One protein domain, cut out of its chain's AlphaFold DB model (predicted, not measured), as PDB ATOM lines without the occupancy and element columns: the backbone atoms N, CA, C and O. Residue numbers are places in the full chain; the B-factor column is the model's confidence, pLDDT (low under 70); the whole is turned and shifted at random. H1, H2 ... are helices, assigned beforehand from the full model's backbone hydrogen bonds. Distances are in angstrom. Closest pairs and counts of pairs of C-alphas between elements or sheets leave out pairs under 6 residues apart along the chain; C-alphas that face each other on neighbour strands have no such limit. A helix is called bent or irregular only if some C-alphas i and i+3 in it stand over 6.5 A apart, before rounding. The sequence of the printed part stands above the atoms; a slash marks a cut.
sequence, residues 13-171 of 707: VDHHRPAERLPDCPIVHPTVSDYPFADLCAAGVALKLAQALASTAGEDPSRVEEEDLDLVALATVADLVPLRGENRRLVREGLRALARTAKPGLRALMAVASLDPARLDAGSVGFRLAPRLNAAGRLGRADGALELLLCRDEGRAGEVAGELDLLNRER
ATOM      1  N   VAL A  13     221.011 255.703 386.849       95.69
ATOM      2  CA  VAL A  13     221.729 254.733 386.014       95.69
ATOM      3  C   VAL A  13     220.828 253.518 385.876       95.69
ATOM      4  O   VAL A  13     220.568 252.839 386.868       95.69
ATOM      5  N   ASP A  14     220.293 253.288 384.681       94.50
ATOM      6  CA  ASP A  14     219.289 252.246 384.454       94.50
ATOM      7  C   ASP A  14     219.305 251.762 382.991       94.50
ATOM      8  O   ASP A  14     219.991 252.328 382.138       94.50
ATOM      9  N   HIS A  15     218.556 250.700 382.712       94.50
ATOM     10  CA  HIS A  15     218.394 250.084 381.395       94.50
ATOM     11  C   HIS A  15     216.943 249.662 381.077       94.50
ATOM     12  O   HIS A  15     216.658 249.193 379.970       94.50
ATOM     13  N   HIS A  16     216.014 249.799 382.029       90.88
ATOM     14  CA  HIS A  16     214.613 249.444 381.824       90.88
ATOM     15  C   HIS A  16     213.934 250.276 380.732       90.88
ATOM     16  O   HIS A  16     214.321 251.394 380.415       90.88
ATOM     17  N   ARG A  17     212.829 249.770 380.173       86.06
ATOM     18  CA  ARG A  17     212.051 250.551 379.204       86.06
ATOM     19  C   ARG A  17     211.653 251.907 379.821       86.06
ATOM     20  O   ARG A  17     210.957 251.905 380.839       86.06
ATOM     21  N   PRO A  18     212.037 253.044 379.210       86.25
ATOM     22  CA  PRO A  18     211.723 254.350 379.765       86.25
ATOM     23  C   PRO A  18     210.209 254.575 379.779       86.25
ATOM     24  O   PRO A  18     209.497 254.198 378.843       86.25
ATOM     25  N   ALA A  19     209.720 255.196 380.853       83.38
ATOM     26  CA  ALA A  19     208.350 255.689 380.919       83.38
ATOM     27  C   ALA A  19     208.164 256.889 379.973       83.38
ATOM     28  O   ALA A  19     209.132 257.540 379.585       83.38
ATOM     29  N   GLU A  20     206.911 257.234 379.657       85.12
ATOM     30  CA  GLU A  20     206.588 258.418 378.837       85.12
ATOM     31  C   GLU A  20     207.157 259.717 379.424       85.12
ATOM     32  O   GLU A  20     207.489 260.651 378.697       85.12
ATOM     33  N   ARG A  21     207.274 259.780 380.755       89.31
ATOM     34  CA  ARG A  21     207.861 260.902 381.484       89.31
ATOM     35  C   ARG A  21     209.107 260.436 382.218       89.31
ATOM     36  O   ARG A  21     209.023 259.579 383.097       89.31
ATOM     37  N   LEU A  22     210.240 261.037 381.873       91.62
ATOM     38  CA  LEU A  22     211.522 260.775 382.516       91.62
ATOM     39  C   LEU A  22     211.712 261.643 383.774       91.62
ATOM     40  O   LEU A  22     211.158 262.746 383.845       91.62
ATOM     41  N   PRO A  23     212.489 261.172 384.768       89.69
ATOM     42  CA  PRO A  23     212.901 261.990 385.903       89.69
ATOM     43  C   PRO A  23     213.701 263.222 385.462       89.69
ATOM     44  O   PRO A  23     214.534 263.147 384.564       89.69
ATOM     45  N   ASP A  24     213.482 264.351 386.136       89.38
ATOM     46  CA  ASP A  24     214.213 265.599 385.893       89.38
ATOM     47  C   ASP A  24     215.569 265.591 386.633       89.38
ATOM     48  O   ASP A  24     215.744 266.204 387.692       89.38
ATOM     49  N   CYS A  25     216.499 264.789 386.113       91.75
ATOM     50  CA  CYS A  25     217.889 264.669 386.553       91.75
ATOM     51  C   CYS A  25     218.758 264.100 385.411       91.75
ATOM     52  O   CYS A  25     218.210 263.608 384.427       91.75
ATOM     53  N   PRO A  26     220.100 264.118 385.513       93.81
ATOM     54  CA  PRO A  26     220.955 263.357 384.604       93.81
ATOM     55  C   PRO A  26     220.608 261.859 384.605       93.81
ATOM     56  O   PRO A  26     220.420 261.255 385.666       93.81
ATOM     57  N   ILE A  27     220.538 261.268 383.412       95.06
ATOM     58  CA  ILE A  27     220.193 259.858 383.195       95.06
ATOM     59  C   ILE A  27     221.278 259.212 382.332       95.06
ATOM     60  O   ILE A  27     221.568 259.682 381.234       95.06
ATOM     61  N   VAL A  28     221.847 258.110 382.816       95.81
ATOM     62  CA  VAL A  28     222.746 257.230 382.068       95.81
ATOM     63  C   VAL A  28     221.948 255.993 381.682       95.81
ATOM     64  O   VAL A  28     221.660 255.145 382.526       95.81
ATOM     65  N   HIS A  29     221.542 255.930 380.416       95.81
ATOM     66  CA  HIS A  29     220.649 254.888 379.928       95.81
ATOM     67  C   HIS A  29     220.856 254.635 378.426       95.81
ATOM     68  O   HIS A  29     220.805 255.595 377.646       95.81
ATOM     69  N   PRO A  30     221.019 253.374 377.976       94.62
ATOM     70  CA  PRO A  30     221.292 253.065 376.572       94.62
ATOM     71  C   PRO A  30     220.233 253.612 375.608       94.62
ATOM     72  O   PRO A  30     220.572 254.294 374.655       94.62
ATOM     73  N   THR A  31     218.945 253.387 375.883       93.62
ATOM     74  CA  THR A  31     217.847 253.780 374.971       93.62
ATOM     75  C   THR A  31     217.356 255.226 375.098       93.62
ATOM     76  O   THR A  31     216.505 255.642 374.318       93.62
ATOM     77  N   VAL A  32     217.855 255.989 376.077       92.50
ATOM     78  CA  VAL A  32     217.545 257.427 376.237       92.50
ATOM     79  C   VAL A  32     218.659 258.288 375.623       92.50
ATOM     80  O   VAL A  32     218.543 259.507 375.549       92.50
ATOM     81  N   SER A  33     219.742 257.656 375.167       91.06
ATOM     82  CA  SER A  33     220.901 258.299 374.551       91.06
ATOM     83  C   SER A  33     221.166 257.726 373.157       91.06
ATOM     84  O   SER A  33     220.539 256.749 372.750       91.06
ATOM     85  N   ASP A  34     222.140 258.296 372.446       92.62
ATOM     86  CA  ASP A  34     222.606 257.796 371.145       92.62
ATOM     87  C   ASP A  34     223.588 256.608 371.282       92.62
ATOM     88  O   ASP A  34     224.401 256.347 370.392       92.62
ATOM     89  N   TYR A  35     223.571 255.895 372.418       94.50
ATOM     90  CA  TYR A  35     224.475 254.771 372.651       94.50
ATOM     91  C   TYR A  35     224.147 253.614 371.687       94.50
ATOM     92  O   TYR A  35     223.000 253.165 371.627       94.50
ATOM     93  N   PRO A  36     225.131 253.073 370.943       93.56
ATOM     94  CA  PRO A  36     224.863 252.188 369.804       93.56
ATOM     95  C   PRO A  36     224.337 250.798 370.187       93.56
ATOM     96  O   PRO A  36     223.856 250.068 369.321       93.56
ATOM     97  N   PHE A  37     224.442 250.399 371.458       96.12
ATOM     98  CA  PHE A  37     224.001 249.089 371.930       96.12
ATOM     99  C   PHE A  37     222.969 249.217 373.059       96.12
ATOM    100  O   PHE A  37     223.306 249.412 374.223       96.12
ATOM    101  N   ALA A  38     221.693 249.081 372.697       94.56
ATOM    102  CA  ALA A  38     220.544 249.296 373.580       94.56
ATOM    103  C   ALA A  38     220.372 248.251 374.701       94.56
ATOM    104  O   ALA A  38     219.696 248.525 375.688       94.56
ATOM    105  N   ASP A  39     220.960 247.062 374.546       95.69
ATOM    106  CA  ASP A  39     220.617 245.865 375.326       95.69
ATOM    107  C   ASP A  39     221.476 245.668 376.598       95.69
ATOM    108  O   ASP A  39     221.438 244.589 377.194       95.69
ATOM    109  N   LEU A  40     222.291 246.644 377.024       96.94
ATOM    110  CA  LEU A  40     223.091 246.504 378.255       96.94
ATOM    111  C   LEU A  40     222.189 246.258 379.476       96.94
ATOM    112  O   LEU A  40     221.163 246.914 379.636       96.94
ATOM    113  N   CYS A  41     222.605 245.360 380.372       96.00
ATOM    114  CA  CYS A  41     222.017 245.287 381.713       96.00
ATOM    115  C   CYS A  41     222.491 246.466 382.578       96.00
ATOM    116  O   CYS A  41     223.511 247.094 382.271       96.00
ATOM    117  N   ALA A  42     221.830 246.712 383.712       95.00
ATOM    118  CA  ALA A  42     222.215 247.780 384.644       95.00
ATOM    119  C   ALA A  42     223.704 247.734 385.053       95.00
ATOM    120  O   ALA A  42     224.363 248.771 385.097       95.00
ATOM    121  N   ALA A  43     224.270 246.544 385.286       95.94
ATOM    122  CA  ALA A  43     225.693 246.400 385.613       95.94
ATOM    123  C   ALA A  43     226.613 246.741 384.429       95.94
ATOM    124  O   ALA A  43     227.691 247.295 384.625       95.94
ATOM    125  N   GLY A  44     226.183 246.460 383.195       96.88
ATOM    126  CA  GLY A  44     226.884 246.892 381.987       96.88
ATOM    127  C   GLY A  44     226.879 248.414 381.843       96.88
ATOM    128  O   GLY A  44     227.914 249.003 381.546       96.88
ATOM    129  N   VAL A  45     225.749 249.069 382.127       97.44
ATOM    130  CA  VAL A  45     225.655 250.540 382.146       97.44
ATOM    131  C   VAL A  45     226.534 251.131 383.257       97.44
ATOM    132  O   VAL A  45     227.260 252.098 383.021       97.44
ATOM    133  N   ALA A  46     226.539 250.519 384.445       96.88
ATOM    134  CA  ALA A  46     227.400 250.918 385.557       96.88
ATOM    135  C   ALA A  46     228.894 250.784 385.214       96.88
ATOM    136  O   ALA A  46     229.664 251.694 385.520       96.88
ATOM    137  N   LEU A  47     229.294 249.716 384.511       96.75
ATOM    138  CA  LEU A  47     230.655 249.566 383.988       96.75
ATOM    139  C   LEU A  47     231.021 250.736 383.064       96.75
ATOM    140  O   LEU A  47     232.089 251.320 383.224       96.75
ATOM    141  N   LYS A  48     230.138 251.128 382.134       95.56
ATOM    142  CA  LYS A  48     230.391 252.273 381.236       95.56
ATOM    143  C   LYS A  48     230.553 253.585 381.984       95.56
ATOM    144  O   LYS A  48     231.454 254.360 381.663       95.56
ATOM    145  N   LEU A  49     229.725 253.819 382.998       95.81
ATOM    146  CA  LEU A  49     229.868 254.989 383.853       95.81
ATOM    147  C   LEU A  49     231.208 254.971 384.602       95.81
ATOM    148  O   LEU A  49     231.919 255.971 384.601       95.81
ATOM    149  N   ALA A  50     231.584 253.837 385.191       95.94
ATOM    150  CA  ALA A  50     232.844 253.700 385.914       95.94
ATOM    151  C   ALA A  50     234.067 253.886 384.992       95.94
ATOM    152  O   ALA A  50     235.011 254.580 385.362       95.94
ATOM    153  N   GLN A  51     234.016 253.373 383.758       95.75
ATOM    154  CA  GLN A  51     235.029 253.624 382.725       95.75
ATOM    155  C   GLN A  51     235.146 255.117 382.384       95.75
ATOM    156  O   GLN A  51     236.254 255.650 382.306       95.75
ATOM    157  N   ALA A  52     234.018 255.811 382.214       95.19
ATOM    158  CA  ALA A  52     234.014 257.247 381.939       95.19
ATOM    159  C   ALA A  52     234.594 258.062 383.110       95.19
ATOM    160  O   ALA A  52     235.360 259.004 382.889       95.19
ATOM    161  N   LEU A  53     234.278 257.680 384.351       95.50
ATOM    162  CA  LEU A  53     234.820 258.311 385.557       95.50
ATOM    163  C   LEU A  53     236.330 258.085 385.689       95.50
ATOM    164  O   LEU A  53     237.058 259.051 385.907       95.50
ATOM    165  N   ALA A  54     236.808 256.853 385.489       95.69
ATOM    166  CA  ALA A  54     238.236 256.528 385.503       95.69
ATOM    167  C   ALA A  54     238.997 257.339 384.447       95.69
ATOM    168  O   ALA A  54     239.975 258.012 384.763       95.69
ATOM    169  N   SER A  55     238.482 257.376 383.213       95.75
ATOM    170  CA  SER A  55     239.076 258.172 382.139       95.75
ATOM    171  C   SER A  55     239.120 259.666 382.482       95.75
ATOM    172  O   SER A  55     240.135 260.320 382.241       95.75
ATOM    173  N   THR A  56     238.064 260.200 383.102       96.12
ATOM    174  CA  THR A  56     238.008 261.602 383.553       96.12
ATOM    175  C   THR A  56     239.006 261.885 384.681       96.12
ATOM    176  O   THR A  56     239.567 262.977 384.748       96.12
ATOM    177  N   ALA A  57     239.270 260.901 385.541       95.94
ATOM    178  CA  ALA A  57     240.273 260.975 386.600       95.94
ATOM    179  C   ALA A  57     241.721 260.790 386.095       95.94
ATOM    180  O   ALA A  57     242.660 260.906 386.881       95.94
ATOM    181  N   GLY A  58     241.922 260.528 384.797       95.50
ATOM    182  CA  GLY A  58     243.237 260.236 384.217       95.50
ATOM    183  C   GLY A  58     243.724 258.806 384.479       95.50
ATOM    184  O   GLY A  58     244.909 258.521 384.312       95.50
ATOM    185  N   GLU A  59     242.825 257.914 384.893       95.00
ATOM    186  CA  GLU A  59     243.084 256.490 385.084       95.00
ATOM    187  C   GLU A  59     242.754 255.680 383.819       95.00
ATOM    188  O   GLU A  59     241.999 256.116 382.946       95.00
ATOM    189  N   ASP A  60     243.327 254.479 383.717       93.50
ATOM    190  CA  ASP A  60     243.073 253.566 382.602       93.50
ATOM    191  C   ASP A  60     241.713 252.858 382.785       93.50
ATOM    192  O   ASP A  60     241.579 252.026 383.691       93.50
ATOM    193  N   PRO A  61     240.706 253.136 381.931       91.44
ATOM    194  CA  PRO A  61     239.368 252.561 382.062       91.44
ATOM    195  C   PRO A  61     239.343 251.037 381.881       91.44
ATOM    196  O   PRO A  61     238.387 250.391 382.316       91.44
ATOM    197  N   SER A  62     240.372 250.441 381.265       92.00
ATOM    198  CA  SER A  62     240.447 248.985 381.109       92.00
ATOM    199  C   SER A  62     240.602 248.263 382.450       92.00
ATOM    200  O   SER A  62     240.078 247.165 382.610       92.00
ATOM    201  N   ARG A  63     241.213 248.907 383.454       91.00
ATOM    202  CA  ARG A  63     241.414 248.318 384.787       91.00
ATOM    203  C   ARG A  63     240.102 248.079 385.528       91.00
ATOM    204  O   ARG A  63     239.968 247.064 386.201       91.00
ATOM    205  N   VAL A  64     239.137 248.985 385.366       90.50
ATOM    206  CA  VAL A  64     237.784 248.838 385.925       90.50
ATOM    207  C   VAL A  64     237.085 247.629 385.306       90.50
ATOM    208  O   VAL A  64     236.443 246.846 386.001       90.50
ATOM    209  N   GLU A  65     237.233 247.457 383.989       91.25
ATOM    210  CA  GLU A  65     236.684 246.295 383.293       91.25
ATOM    211  C   GLU A  65     237.340 245.010 383.791       91.25
ATOM    212  O   GLU A  65     236.627 244.107 384.205       91.25
ATOM    213  N   GLU A  66     238.673 244.933 383.833       91.81
ATOM    214  CA  GLU A  66     239.396 243.752 384.323       91.81
ATOM    215  C   GLU A  66     239.018 243.357 385.757       91.81
ATOM    216  O   GLU A  66     238.921 242.163 386.054       91.81
ATOM    217  N   GLU A  67     238.796 244.341 386.634       91.56
ATOM    218  CA  GLU A  67     238.438 244.102 388.028       91.56
ATOM    219  C   GLU A  67     237.031 243.514 388.166       91.56
ATOM    220  O   GLU A  67     236.881 242.527 388.881       91.56
ATOM    221  N   ASP A  68     236.024 244.045 387.464       94.50
ATOM    222  CA  ASP A  68     234.606 243.726 387.709       94.50
ATOM    223  C   ASP A  68     233.900 242.951 386.585       94.50
ATOM    224  O   ASP A  68     232.689 242.711 386.649       94.50
ATOM    225  N   LEU A  69     234.629 242.481 385.568       96.81
ATOM    226  CA  LEU A  69     234.027 241.751 384.444       96.81
ATOM    227  C   LEU A  69     233.275 240.479 384.865       96.81
ATOM    228  O   LEU A  69     232.306 240.085 384.215       96.81
ATOM    229  N   ASP A  70     233.709 239.827 385.946       96.88
ATOM    230  CA  ASP A  70     233.032 238.660 386.516       96.88
ATOM    231  C   ASP A  70     231.634 239.008 387.065       96.88
ATOM    232  O   ASP A  70     230.672 238.280 386.801       96.88
ATOM    233  N   LEU A  71     231.500 240.147 387.749       97.06
ATOM    234  CA  LEU A  71     230.235 240.696 388.240       97.06
ATOM    235  C   LEU A  71     229.345 241.171 387.090       97.06
ATOM    236  O   LEU A  71     228.145 240.892 387.089       97.06
ATOM    237  N   VAL A  72     229.925 241.826 386.081       97.81
ATOM    238  CA  VAL A  72     229.189 242.280 384.892       97.81
ATOM    239  C   VAL A  72     228.623 241.090 384.121       97.81
ATOM    240  O   VAL A  72     227.446 241.103 383.758       97.81
ATOM    241  N   ALA A  73     229.401 240.024 383.913       97.50
ATOM    242  CA  ALA A  73     228.907 238.812 383.262       97.50
ATOM    243  C   ALA A  73     227.828 238.100 384.088       97.50
ATOM    244  O   ALA A  73     226.811 237.682 383.529       97.50
ATOM    245  N   LEU A  74     228.021 237.998 385.408       97.19
ATOM    246  CA  LEU A  74     227.035 237.444 386.336       97.19
ATOM    247  C   LEU A  74     225.696 238.185 386.236       97.19
ATOM    248  O   LEU A  74     224.661 237.547 386.048       97.19
ATOM    249  N   ALA A  75     225.725 239.516 386.310       96.62
ATOM    250  CA  ALA A  75     224.541 240.360 386.211       96.62
ATOM    251  C   ALA A  75     223.888 240.281 384.826       96.62
ATOM    252  O   ALA A  75     222.686 240.062 384.736       96.62
ATOM    253  N   THR A  76     224.675 240.357 383.749       97.44
ATOM    254  CA  THR A  76     224.165 240.301 382.367       97.44
ATOM    255  C   THR A  76     223.395 239.007 382.102       97.44
ATOM    256  O   THR A  76     222.322 239.028 381.503       97.44
ATOM    257  N   VAL A  77     223.905 237.867 382.576       97.00
ATOM    258  CA  VAL A  77     223.205 236.583 382.425       97.00
ATOM    259  C   VAL A  77     222.011 236.472 383.380       97.00
ATOM    260  O   VAL A  77     220.973 235.943 382.985       97.00
ATOM    261  N   ALA A  78     222.131 236.961 384.619       94.56
ATOM    262  CA  ALA A  78     221.050 236.929 385.610       94.56
ATOM    263  C   ALA A  78     219.829 237.764 385.194       94.56
ATOM    264  O   ALA A  78     218.699 237.396 385.513       94.56
ATOM    265  N   ASP A  79     220.074 238.857 384.478       94.44
ATOM    266  CA  ASP A  79     219.072 239.817 384.021       94.44
ATOM    267  C   ASP A  79     218.394 239.404 382.702       94.44
ATOM    268  O   ASP A  79     217.483 240.065 382.213       94.44
ATOM    269  N   LEU A  80     218.817 238.272 382.121       92.31
ATOM    270  CA  LEU A  80     218.251 237.710 380.894       92.31
ATOM    271  C   LEU A  80     218.202 238.727 379.738       92.31
ATOM    272  O   LEU A  80     217.282 238.685 378.923       92.31
ATOM    273  N   VAL A  81     219.188 239.624 379.634       95.12
ATOM    274  CA  VAL A  81     219.335 240.505 378.465       95.12
ATOM    275  C   VAL A  81     219.962 239.745 377.283       95.12
ATOM    276  O   VAL A  81     220.671 238.752 377.487       95.12
ATOM    277  N   PRO A  82     219.727 240.161 376.023       96.50
ATOM    278  CA  PRO A  82     220.266 239.461 374.860       96.50
ATOM    279  C   PRO A  82     221.801 239.323 374.858       96.50
ATOM    280  O   PRO A  82     222.530 240.314 374.901       96.50
ATOM    281  N   LEU A  83     222.306 238.095 374.708       96.94
ATOM    282  CA  LEU A  83     223.731 237.749 374.607       96.94
ATOM    283  C   LEU A  83     224.257 237.907 373.173       96.94
ATOM    284  O   LEU A  83     224.759 236.969 372.546       96.94
ATOM    285  N   ARG A  84     224.125 239.125 372.650       95.94
ATOM    286  CA  ARG A  84     224.571 239.550 371.314       95.94
ATOM    287  C   ARG A  84     225.509 240.747 371.452       95.94
ATOM    288  O   ARG A  84     225.609 241.310 372.538       95.94
ATOM    289  N   GLY A  85     226.185 241.132 370.368       96.00
ATOM    290  CA  GLY A  85     226.995 242.357 370.326       96.00
ATOM    291  C   GLY A  85     227.924 242.507 371.536       96.00
ATOM    292  O   GLY A  85     228.728 241.618 371.824       96.00
ATOM    293  N   GLU A  86     227.775 243.616 372.261       96.69
ATOM    294  CA  GLU A  86     228.601 243.940 373.424       96.69
ATOM    295  C   GLU A  86     228.378 242.984 374.607       96.69
ATOM    296  O   GLU A  86     229.351 242.447 375.138       96.69
ATOM    297  N   ASN A  87     227.127 242.663 374.959       97.81
ATOM    298  CA  ASN A  87     226.826 241.692 376.022       97.81
ATOM    299  C   ASN A  87     227.484 240.331 375.765       97.81
ATOM    300  O   ASN A  87     227.972 239.686 376.691       97.81
ATOM    301  N   ARG A  88     227.534 239.884 374.501       97.44
ATOM    302  CA  ARG A  88     228.198 238.623 374.138       97.44
ATOM    303  C   ARG A  88     229.687 238.656 374.475       97.44
ATOM    304  O   ARG A  88     230.205 237.663 374.987       97.44
ATOM    305  N   ARG A  89     230.369 239.768 374.180       96.75
ATOM    306  CA  ARG A  89     231.783 239.962 374.528       96.75
ATOM    307  C   ARG A  89     231.956 239.962 376.047       96.75
ATOM    308  O   ARG A  89     232.720 239.138 376.549       96.75
ATOM    309  N   LEU A  90     231.203 240.814 376.748       97.25
ATOM    310  CA  LEU A  90     231.276 240.974 378.204       97.25
ATOM    311  C   LEU A  90     231.059 239.643 378.925       97.25
ATOM    312  O   LEU A  90     231.845 239.273 379.789       97.25
ATOM    313  N   VAL A  91     230.051 238.866 378.525       98.00
ATOM    314  CA  VAL A  91     229.784 237.553 379.127       98.00
ATOM    315  C   VAL A  91     230.856 236.532 378.760       98.00
ATOM    316  O   VAL A  91     231.285 235.769 379.619       98.00
ATOM    317  N   ARG A  92     231.339 236.494 377.513       97.00
ATOM    318  CA  ARG A  92     232.379 235.532 377.110       97.00
ATOM    319  C   ARG A  92     233.694 235.755 377.858       97.00
ATOM    320  O   ARG A  92     234.328 234.788 378.281       97.00
ATOM    321  N   GLU A  93     234.123 237.004 377.988       97.00
ATOM    322  CA  GLU A  93     235.337 237.368 378.721       97.00
ATOM    323  C   GLU A  93     235.110 237.271 380.236       97.00
ATOM    324  O   GLU A  93     235.934 236.691 380.945       97.00
ATOM    325  N   GLY A  94     233.949 237.702 380.728       97.31
ATOM    326  CA  GLY A  94     233.609 237.662 382.146       97.31
ATOM    327  C   GLY A  94     233.349 236.271 382.705       97.31
ATOM    328  O   GLY A  94     233.685 236.030 383.855       97.31
ATOM    329  N   LEU A  95     232.887 235.299 381.911       97.38
ATOM    330  CA  LEU A  95     232.869 233.888 382.330       97.38
ATOM    331  C   LEU A  95     234.291 233.361 382.577       97.38
ATOM    332  O   LEU A  95     234.524 232.621 383.532       97.38
ATOM    333  N   ARG A  96     235.270 233.782 381.761       96.38
ATOM    334  CA  ARG A  96     236.686 233.439 381.981       96.38
ATOM    335  C   ARG A  96     237.257 234.158 383.202       96.38
ATOM    336  O   ARG A  96     238.095 233.575 383.884       96.38
ATOM    337  N   ALA A  97     236.842 235.400 383.449       96.75
ATOM    338  CA  ALA A  97     237.213 236.145 384.650       96.75
ATOM    339  C   ALA A  97     236.623 235.483 385.906       96.75
ATOM    340  O   ALA A  97     237.357 235.191 386.844       96.75
ATOM    341  N   LEU A  98     235.336 235.125 385.873       97.31
ATOM    342  CA  LEU A  98     234.619 234.445 386.950       97.31
ATOM    343  C   LEU A  98     235.266 233.102 387.305       97.31
ATOM    344  O   LEU A  98     235.480 232.819 388.479       97.31
ATOM    345  N   ALA A  99     235.667 232.314 386.302       96.69
ATOM    346  CA  ALA A  99     236.388 231.055 386.506       96.69
ATOM    347  C   ALA A  99     237.721 231.216 387.265       96.69
ATOM    348  O   ALA A  99     238.193 230.269 387.890       96.69
ATOM    349  N   ARG A 100     238.335 232.407 387.218       96.06
ATOM    350  CA  ARG A 100     239.605 232.729 387.890       96.06
ATOM    351  C   ARG A 100     239.452 233.770 389.001       96.06
ATOM    352  O   ARG A 100     240.458 234.313 389.454       96.06
ATOM    353  N   THR A 101     238.227 234.068 389.430       95.81
ATOM    354  CA  THR A 101     237.979 235.171 390.362       95.81
ATOM    355  C   THR A 101     238.667 234.948 391.712       95.81
ATOM    356  O   THR A 101     238.689 233.842 392.268       95.81
ATOM    357  N   ALA A 102     239.224 236.030 392.254       95.00
ATOM    358  CA  ALA A 102     239.769 236.079 393.606       95.00
ATOM    359  C   ALA A 102     238.747 236.601 394.630       95.00
ATOM    360  O   ALA A 102     239.028 236.568 395.825       95.00
ATOM    361  N   LYS A 103     237.561 237.057 394.191       97.06
ATOM    362  CA  LYS A 103     236.534 237.613 395.082       97.06
ATOM    363  C   LYS A 103     236.001 236.515 396.023       97.06
ATOM    364  O   LYS A 103     235.397 235.555 395.525       97.06
ATOM    365  N   PRO A 104     236.173 236.631 397.359       98.12
ATOM    366  CA  PRO A 104     235.756 235.598 398.313       98.12
ATOM    367  C   PRO A 104     234.281 235.217 398.176       98.12
ATOM    368  O   PRO A 104     233.948 234.033 398.140       98.12
ATOM    369  N   GLY A 105     233.410 236.213 397.987       97.69
ATOM    370  CA  GLY A 105     231.976 236.008 397.791       97.69
ATOM    371  C   GLY A 105     231.619 235.118 396.603       97.69
ATOM    372  O   GLY A 105     230.838 234.176 396.740       97.69
ATOM    373  N   LEU A 106     232.219 235.366 395.435       97.31
ATOM    374  CA  LEU A 106     231.958 234.576 394.227       97.31
ATOM    375  C   LEU A 106     232.517 233.154 394.346       97.31
ATOM    376  O   LEU A 106     231.863 232.201 393.920       97.31
ATOM    377  N   ARG A 107     233.689 232.990 394.973       97.94
ATOM    378  CA  ARG A 107     234.274 231.669 395.256       97.94
ATOM    379  C   ARG A 107     233.383 230.855 396.191       97.94
ATOM    380  O   ARG A 107     233.083 229.700 395.890       97.94
ATOM    381  N   ALA A 108     232.914 231.467 397.278       98.00
ATOM    382  CA  ALA A 108     231.986 230.844 398.215       98.00
ATOM    383  C   ALA A 108     230.664 230.464 397.525       98.00
ATOM    384  O   ALA A 108     230.191 229.338 397.684       98.00
ATOM    385  N   LEU A 109     230.119 231.348 396.680       97.50
ATOM    386  CA  LEU A 109     228.900 231.084 395.911       97.50
ATOM    387  C   LEU A 109     229.052 229.885 394.960       97.50
ATOM    388  O   LEU A 109     228.162 229.037 394.891       97.50
ATOM    389  N   MET A 110     230.174 229.791 394.239       97.62
ATOM    390  CA  MET A 110     230.468 228.649 393.365       97.62
ATOM    391  C   MET A 110     230.625 227.346 394.156       97.62
ATOM    392  O   MET A 110     230.110 226.309 393.730       97.62
ATOM    393  N   ALA A 111     231.271 227.403 395.324       97.25
ATOM    394  CA  ALA A 111     231.474 226.249 396.193       97.25
ATOM    395  C   ALA A 111     230.144 225.682 396.715       97.25
ATOM    396  O   ALA A 111     229.867 224.496 396.517       97.25
ATOM    397  N   VAL A 112     229.269 226.519 397.291       97.25
ATOM    398  CA  VAL A 112     227.934 226.074 397.750       97.25
ATOM    399  C   VAL A 112     227.037 225.656 396.587       97.25
ATOM    400  O   VAL A 112     226.161 224.806 396.733       97.25
ATOM    401  N   ALA A 113     227.275 226.214 395.397       95.94
ATOM    402  CA  ALA A 113     226.606 225.785 394.186       95.94
ATOM    403  C   ALA A 113     227.130 224.457 393.637       95.94
ATOM    404  O   ALA A 113     226.477 223.942 392.731       95.94
ATOM    405  N   SER A 114     228.228 223.904 394.167       95.50
ATOM    406  CA  SER A 114     228.933 222.707 393.679       95.50
ATOM    407  C   SER A 114     229.310 222.813 392.199       95.50
ATOM    408  O   SER A 114     229.039 221.910 391.400       95.50
ATOM    409  N   LEU A 115     229.835 223.975 391.815       94.81
ATOM    410  CA  LEU A 115     230.296 224.264 390.463       94.81
ATOM    411  C   LEU A 115     231.806 224.075 390.356       94.81
ATOM    412  O   LEU A 115     232.551 224.505 391.231       94.81
ATOM    413  N   ASP A 116     232.234 223.468 389.254       91.38
ATOM    414  CA  ASP A 116     233.632 223.460 388.841       91.38
ATOM    415  C   ASP A 116     233.917 224.749 388.048       91.38
ATOM    416  O   ASP A 116     233.316 224.935 386.981       91.38
ATOM    417  N   PRO A 117     234.808 225.639 388.529       92.69
ATOM    418  CA  PRO A 117     235.164 226.865 387.823       92.69
ATOM    419  C   PRO A 117     235.648 226.631 386.386       92.69
ATOM    420  O   PRO A 117     235.395 227.462 385.516       92.69
ATOM    421  N   ALA A 118     236.298 225.494 386.108       88.88
ATOM    422  CA  ALA A 118     236.828 225.180 384.781       88.88
ATOM    423  C   ALA A 118     235.736 224.900 383.736       88.88
ATOM    424  O   ALA A 118     235.998 224.979 382.537       88.88
ATOM    425  N   ARG A 119     234.513 224.592 384.181       88.44
ATOM    426  CA  ARG A 119     233.380 224.199 383.327       88.44
ATOM    427  C   ARG A 119     232.239 225.218 383.367       88.44
ATOM    428  O   ARG A 119     231.109 224.888 383.014       88.44
ATOM    429  N   LEU A 120     232.512 226.441 383.825       93.38
ATOM    430  CA  LEU A 120     231.506 227.496 383.888       93.38
ATOM    431  C   LEU A 120     231.045 227.919 382.497       93.38
ATOM    432  O   LEU A 120     231.833 228.267 381.620       93.38
ATOM    433  N   ASP A 121     229.732 227.988 382.357       94.56
ATOM    434  CA  ASP A 121     229.038 228.526 381.204       94.56
ATOM    435  C   ASP A 121     227.921 229.482 381.656       94.56
ATOM    436  O   ASP A 121     227.632 229.644 382.848       94.56
ATOM    437  N   ALA A 122     227.265 230.137 380.700       95.56
ATOM    438  CA  ALA A 122     226.130 231.006 381.001       95.56
ATOM    439  C   ALA A 122     224.972 230.234 381.670       95.56
ATOM    440  O   ALA A 122     224.257 230.797 382.498       95.56
ATOM    441  N   GLY A 123     224.820 228.932 381.399       93.69
ATOM    442  CA  GLY A 123     223.846 228.083 382.090       93.69
ATOM    443  C   GLY A 123     224.143 227.939 383.587       93.69
ATOM    444  O   GLY A 123     223.245 228.067 384.421       93.69
ATOM    445  N   SER A 124     225.407 227.749 383.958       95.19
ATOM    446  CA  SER A 124     225.869 227.702 385.348       95.19
ATOM    447  C   SER A 124     225.520 228.989 386.090       95.19
ATOM    448  O   SER A 124     225.019 228.953 387.218       95.19
ATOM    449  N   VAL A 125     225.702 230.128 385.427       96.62
ATOM    450  CA  VAL A 125     225.316 231.431 385.965       96.62
ATOM    451  C   VAL A 125     223.795 231.533 386.120       96.62
ATOM    452  O   VAL A 125     223.312 231.707 387.240       96.62
ATOM    453  N   GLY A 126     223.036 231.355 385.036       94.25
ATOM    454  CA  GLY A 126     221.587 231.575 385.011       94.25
ATOM    455  C   GLY A 126     220.775 230.597 385.869       94.25
ATOM    456  O   GLY A 126     219.781 230.990 386.477       94.25
ATOM    457  N   PHE A 127     221.204 229.335 385.984       91.69
ATOM    458  CA  PHE A 127     220.434 228.283 386.667       91.69
ATOM    459  C   PHE A 127     220.982 227.883 388.043       91.69
ATOM    460  O   PHE A 127     220.267 227.239 388.826       91.69
ATOM    461  N   ARG A 128     222.233 228.234 388.377       95.25
ATOM    462  CA  ARG A 128     222.851 227.843 389.659       95.25
ATOM    463  C   ARG A 128     223.328 229.033 390.488       95.25
ATOM    464  O   ARG A 128     223.015 229.043 391.677       95.25
ATOM    465  N   LEU A 129     224.020 230.016 389.919       96.81
ATOM    466  CA  LEU A 129     224.530 231.159 390.694       96.81
ATOM    467  C   LEU A 129     223.454 232.227 390.928       96.81
ATOM    468  O   LEU A 129     223.095 232.498 392.074       96.81
ATOM    469  N   ALA A 130     222.872 232.771 389.857       95.31
ATOM    470  CA  ALA A 130     221.873 233.836 389.933       95.31
ATOM    471  C   ALA A 130     220.653 233.476 390.808       95.31
ATOM    472  O   ALA A 130     220.247 234.303 391.626       95.31
ATOM    473  N   PRO A 131     220.094 232.244 390.767       93.06
ATOM    474  CA  PRO A 131     218.966 231.889 391.627       93.06
ATOM    475  C   PRO A 131     219.271 231.936 393.128       93.06
ATOM    476  O   PRO A 131     218.339 232.103 393.909       93.06
ATOM    477  N   ARG A 132     220.535 231.784 393.542       94.38
ATOM    478  CA  ARG A 132     220.939 231.893 394.954       94.38
ATOM    479  C   ARG A 132     220.947 233.340 395.416       94.38
ATOM    480  O   ARG A 132     220.348 233.649 396.438       94.38
ATOM    481  N   LEU A 133     221.510 234.230 394.604       93.06
ATOM    482  CA  LEU A 133     221.468 235.673 394.853       93.06
ATOM    483  C   LEU A 133     220.018 236.181 394.880       93.06
ATOM    484  O   LEU A 133     219.603 236.855 395.817       93.06
ATOM    485  N   ASN A 134     219.205 235.749 393.916       90.31
ATOM    486  CA  ASN A 134     217.802 236.151 393.805       90.31
ATOM    487  C   ASN A 134     216.896 235.556 394.897       90.31
ATOM    488  O   ASN A 134     215.771 236.025 395.072       90.31
ATOM    489  N   ALA A 135     217.331 234.509 395.607       87.06
ATOM    490  CA  ALA A 135     216.553 233.933 396.704       87.06
ATOM    491  C   ALA A 135     216.462 234.893 397.902       87.06
ATOM    492  O   ALA A 135     215.409 234.946 398.538       87.06
ATOM    493  N   ALA A 136     217.506 235.701 398.136       85.69
ATOM    494  CA  ALA A 136     217.551 236.716 399.190       85.69
ATOM    495  C   ALA A 136     216.343 237.659 399.132       85.69
ATOM    496  O   ALA A 136     215.584 237.753 400.090       85.69
ATOM    497  N   GLY A 137     216.104 238.281 397.974       78.19
ATOM    498  CA  GLY A 137     214.999 239.230 397.790       78.19
ATOM    499  C   GLY A 137     213.601 238.599 397.769       78.19
ATOM    500  O   GLY A 137     212.612 239.323 397.813       78.19
ATOM    501  N   ARG A 138     213.490 237.264 397.683       78.44
ATOM    502  CA  ARG A 138     212.196 236.559 397.605       78.44
ATOM    503  C   ARG A 138     211.731 235.986 398.935       78.44
ATOM    504  O   ARG A 138     210.522 235.911 399.139       78.44
ATOM    505  N   LEU A 139     212.662 235.518 399.766       73.44
ATOM    506  CA  LEU A 139     212.363 234.751 400.979       73.44
ATOM    507  C   LEU A 139     213.067 235.265 402.238       73.44
ATOM    508  O   LEU A 139     212.810 234.731 403.311       73.44
ATOM    509  N   GLY A 140     213.955 236.257 402.146       70.56
ATOM    510  CA  GLY A 140     214.791 236.620 403.287       70.56
ATOM    511  C   GLY A 140     215.399 238.017 403.225       70.56
ATOM    512  O   GLY A 140     214.768 238.983 402.796       70.56
ATOM    513  N   ARG A 141     216.629 238.125 403.736       74.62
ATOM    514  CA  ARG A 141     217.346 239.389 403.936       74.62
ATOM    515  C   ARG A 141     217.847 239.931 402.592       74.62
ATOM    516  O   ARG A 141     218.798 239.402 402.020       74.62
ATOM    517  N   ALA A 142     217.186 240.967 402.077       71.12
ATOM    518  CA  ALA A 142     217.426 241.508 400.733       71.12
ATOM    519  C   ALA A 142     218.868 242.008 400.487       71.12
ATOM    520  O   ALA A 142     219.311 242.061 399.343       71.12
ATOM    521  N   ASP A 143     219.612 242.330 401.543       85.31
ATOM    522  CA  ASP A 143     221.009 242.777 401.515       85.31
ATOM    523  C   ASP A 143     222.034 241.629 401.430       85.31
ATOM    524  O   ASP A 143     223.188 241.880 401.094       85.31
ATOM    525  N   GLY A 144     221.648 240.370 401.681       90.31
ATOM    526  CA  GLY A 144     222.590 239.245 401.762       90.31
ATOM    527  C   GLY A 144     223.355 238.991 400.461       90.31
ATOM    528  O   GLY A 144     224.539 238.667 400.489       90.31
ATOM    529  N   ALA A 145     222.713 239.205 399.310       92.44
ATOM    530  CA  ALA A 145     223.388 239.125 398.017       92.44
ATOM    531  C   ALA A 145     224.467 240.210 397.873       92.44
ATOM    532  O   ALA A 145     225.578 239.912 397.442       92.44
ATOM    533  N   LEU A 146     224.165 241.450 398.269       92.81
ATOM    534  CA  LEU A 146     225.116 242.560 398.209       92.81
ATOM    535  C   LEU A 146     226.270 242.360 399.199       92.81
ATOM    536  O   LEU A 146     227.426 242.545 398.825       92.81
ATOM    537  N   GLU A 147     225.965 241.931 400.429       94.62
ATOM    538  CA  GLU A 147     226.978 241.597 401.431       94.62
ATOM    539  C   GLU A 147     227.951 240.553 400.882       94.62
ATOM    540  O   GLU A 147     229.160 240.751 400.971       94.62
ATOM    541  N   LEU A 148     227.442 239.482 400.259       96.19
ATOM    542  CA  LEU A 148     228.289 238.444 399.681       96.19
ATOM    543  C   LEU A 148     229.220 239.004 398.601       96.19
ATOM    544  O   LEU A 148     230.417 238.729 398.637       96.19
ATOM    545  N   LEU A 149     228.691 239.781 397.652       94.81
ATOM    546  CA  LEU A 149     229.474 240.308 396.526       94.81
ATOM    547  C   LEU A 149     230.562 241.298 396.966       94.81
ATOM    548  O   LEU A 149     231.608 241.366 396.324       94.81
ATOM    549  N   LEU A 150     230.343 242.025 398.066       94.94
ATOM    550  CA  LEU A 150     231.303 242.980 398.632       94.94
ATOM    551  C   LEU A 150     232.215 242.370 399.711       94.94
ATOM    552  O   LEU A 150     233.148 243.031 400.179       94.94
ATOM    553  N   CYS A 151     231.959 241.128 400.130       96.19
ATOM    554  CA  CYS A 151     232.669 240.496 401.233       96.19
ATOM    555  C   CYS A 151     234.144 240.235 400.888       96.19
ATOM    556  O   CYS A 151     234.470 239.638 399.859       96.19
ATOM    557  N   ARG A 152     235.038 240.646 401.794       95.25
ATOM    558  CA  ARG A 152     236.492 240.431 401.690       95.25
ATOM    559  C   ARG A 152     237.020 239.335 402.615       95.25
ATOM    560  O   ARG A 152     238.170 238.939 402.471       95.25
ATOM    561  N   ASP A 153     236.199 238.864 403.551       97.69
ATOM    562  CA  ASP A 153     236.554 237.802 404.488       97.69
ATOM    563  C   ASP A 153     236.021 236.453 403.986       97.69
ATOM    564  O   ASP A 153     234.835 236.319 403.685       97.69
ATOM    565  N   GLU A 154     236.893 235.451 403.872       97.00
ATOM    566  CA  GLU A 154     236.515 234.137 403.333       97.00
ATOM    567  C   GLU A 154     235.527 233.391 404.239       97.00
ATOM    568  O   GLU A 154     234.624 232.719 403.734       97.00
ATOM    569  N   GLY A 155     235.663 233.531 405.562       97.75
ATOM    570  CA  GLY A 155     234.769 232.900 406.532       97.75
ATOM    571  C   GLY A 155     233.357 233.463 406.424       97.75
ATOM    572  O   GLY A 155     232.401 232.718 406.201       97.75
ATOM    573  N   ARG A 156     233.238 234.792 406.469       97.31
ATOM    574  CA  ARG A 156     231.962 235.494 406.334       97.31
ATOM    575  C   ARG A 156     231.325 235.269 404.965       97.31
ATOM    576  O   ARG A 156     230.118 235.050 404.890       97.31
ATOM    577  N   ALA A 157     232.110 235.259 403.887       97.81
ATOM    578  CA  ALA A 157     231.610 234.911 402.558       97.81
ATOM    579  C   ALA A 157     231.025 233.487 402.525       97.81
ATOM    580  O   ALA A 157     229.973 233.270 401.923       97.81
ATOM    581  N   GLY A 158     231.673 232.531 403.199       97.81
ATOM    582  CA  GLY A 158     231.177 231.164 403.360       97.81
ATOM    583  C   GLY A 158     229.839 231.091 404.100       97.81
ATOM    584  O   GLY A 158     228.922 230.415 403.630       97.81
ATOM    585  N   GLU A 159     229.702 231.820 405.211       96.88
ATOM    586  CA  GLU A 159     228.453 231.910 405.982       96.88
ATOM    587  C   GLU A 159     227.304 232.462 405.133       96.88
ATOM    588  O   GLU A 159     226.276 231.803 404.972       96.88
ATOM    589  N   VAL A 160     227.505 233.636 404.522       96.12
ATOM    590  CA  VAL A 160     226.470 234.304 403.720       96.12
ATOM    591  C   VAL A 160     226.104 233.460 402.495       96.12
ATOM    592  O   VAL A 160     224.926 233.306 402.178       96.12
ATOM    593  N   ALA A 161     227.077 232.842 401.815       97.12
ATOM    594  CA  ALA A 161     226.792 231.932 400.704       97.12
ATOM    595  C   ALA A 161     225.965 230.712 401.150       97.12
ATOM    596  O   ALA A 161     225.062 230.288 400.424       97.12
ATOM    597  N   GLY A 162     226.241 230.168 402.341       96.62
ATOM    598  CA  GLY A 162     225.460 229.092 402.947       96.62
ATOM    599  C   GLY A 162     224.011 229.499 403.218       96.62
ATOM    600  O   GLY A 162     223.091 228.774 402.837       96.62
ATOM    601  N   GLU A 163     223.792 230.684 403.792       94.62
ATOM    602  CA  GLU A 163     222.453 231.247 404.017       94.62
ATOM    603  C   GLU A 163     221.671 231.403 402.699       94.62
ATOM    604  O   GLU A 163     220.524 230.960 402.590       94.62
ATOM    605  N   LEU A 164     222.300 231.964 401.660       94.88
ATOM    606  CA  LEU A 164     221.680 232.115 400.338       94.88
ATOM    607  C   LEU A 164     221.351 230.766 399.681       94.88
ATOM    608  O   LEU A 164     220.335 230.639 398.989       94.88
ATOM    609  N   ASP A 165     222.188 229.747 399.887       96.06
ATOM    610  CA  ASP A 165     221.916 228.397 399.395       96.06
ATOM    611  C   ASP A 165     220.716 227.759 400.106       96.06
ATOM    612  O   ASP A 165     219.868 227.165 399.434       96.06
ATOM    613  N   LEU A 166     220.590 227.936 401.427       94.25
ATOM    614  CA  LEU A 166     219.429 227.480 402.199       94.25
ATOM    615  C   LEU A 166     218.137 228.138 401.697       94.25
ATOM    616  O   LEU A 166     217.210 227.423 401.312       94.25
ATOM    617  N   LEU A 167     218.111 229.470 401.568       92.75
ATOM    618  CA  LEU A 167     216.958 230.204 401.023       92.75
ATOM    619  C   LEU A 167     216.593 229.720 399.611       92.75
ATOM    620  O   LEU A 167     215.425 229.540 399.266       92.75
ATOM    621  N   ASN A 168     217.589 229.458 398.765       93.75
ATOM    622  CA  ASN A 168     217.361 228.925 397.427       93.75
ATOM    623  C   ASN A 168     216.764 227.505 397.443       93.75
ATOM    624  O   ASN A 168     215.912 227.206 396.599       93.75
ATOM    625  N   ARG A 169     217.170 226.636 398.378       93.25
ATOM    626  CA  ARG A 169     216.574 225.299 398.565       93.25
ATOM    627  C   ARG A 169     215.124 225.398 399.042       93.25
ATOM    628  O   ARG A 169     214.260 224.753 398.452       93.25
ATOM    629  N   GLU A 170     214.842 226.250 400.025       92.88
ATOM    630  CA  GLU A 170     213.482 226.510 400.520       92.88
ATOM    631  C   GLU A 170     212.564 227.051 399.420       92.88
ATOM    632  O   GLU A 170     211.429 226.585 399.254       92.88
ATOM    633  N   ARG A 171     213.082 227.970 398.592       93.81
ATOM    634  CA  ARG A 171     212.371 228.466 397.409       93.81
ATOM    635  C   ARG A 171     212.014 227.335 396.460       93.81
ATOM    636  O   ARG A 171     210.857 227.248 396.067       93.81
TER     637      ARG A 171
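What this domain is: This is residues 13 to 171 of the 707 residues of an uncharacterized protein of Thermoleophilaceae bacterium (UniProt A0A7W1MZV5). Two groups of crossed helices stand side by side: H1, H2 and H3 make one, with kinked H2 folding back beside H1 and crossing H3, and H4, H5, H6 and H7 make the other. The end of H2 meets the first half of H5 between the two groups, and a long looping stretch with no named element, residues 13 to 41, lies at the H1 end. The printed part has 159 residues with seven named helices, H1 to H7 in chain order, and no named strand; the class is all helix, with 100 residues in the helices. The whole is compact, with a radius of gyration of the C-alphas of 16.3 A and spans of 43 by 35 by 28 A.

Where its parts are: Three helices share the greatest length in residues, 18 each: H2, residues 61 to 78, 24.3 A; H5, residues 122 to 139, 24.5 A; and H7, residues 154 to 171, 25.5 A. H2 has a kink of 64 degrees near residue 68 and is irregular, with C-alphas 67 and 70 7.8 A apart. H5 has a kink of 33 degrees near residue 133 and is only just irregular, with C-alphas 127 and 130 6.6 A apart. H1 is residues 42 to 56, 21.0 A, and begins at C-alpha 42, (222.215, 247.780, 384.644). H3 is residues 85 to 99, 21.9 A; H4 is residues 104 to 112, 12.3 A; H6 is residues 144 to 150, 10.0 A. H7 ends at C-alpha 171, (212.371, 228.466, 397.409).

How they stand to each other: H2 and H1 form a helical hairpin and touch at a shallow tilt of 7 degrees, opposite ways; their closest C-alphas, Gln 51 and Pro 61, are 4.5 A apart. H2 touches H3 about perpendicular, at 85 degrees, closest at C-alphas Ala 73 and Val 91, 4.4 A. With residues 74 to 78 alone H2 touches H5, closest at C-alphas Ala 78 and Ala 130, 5.4 A. H5 touches H7 about perpendicular, at 82 degrees, closest at C-alphas Ala 135 and Asn 168, 5.1 A. With residues 133 to 136 alone H5 touches H6, closest at C-alphas Leu 133 and Ala 145, 5.1 A. H6 and H7 form a helical hairpin at a shallow tilt of 33 degrees, only just short of steep; C-alphas Leu 148 and Ala 157 are closest, 5.6 A. H4 touches H7 at a steep tilt of 44 degrees, the same way, closest at C-alphas Gly 105 and Ala 157, 4.9 A. H1 and H7 are apart. Every O i to N i+4 pair is within hydrogen-bond range in H1, H4, H6 and H7, against 11 of 14 in H2, 10 of 11 in H3 and 8 of 14 in H5.

The domain as a whole: The two C-alphas farthest apart, Gly 58 and Glu 170, are 47.8 A apart. The printed part has no cut, and no link between helices is long. The mean pLDDT of the printed part is 93.9, and no printed residue is under 70.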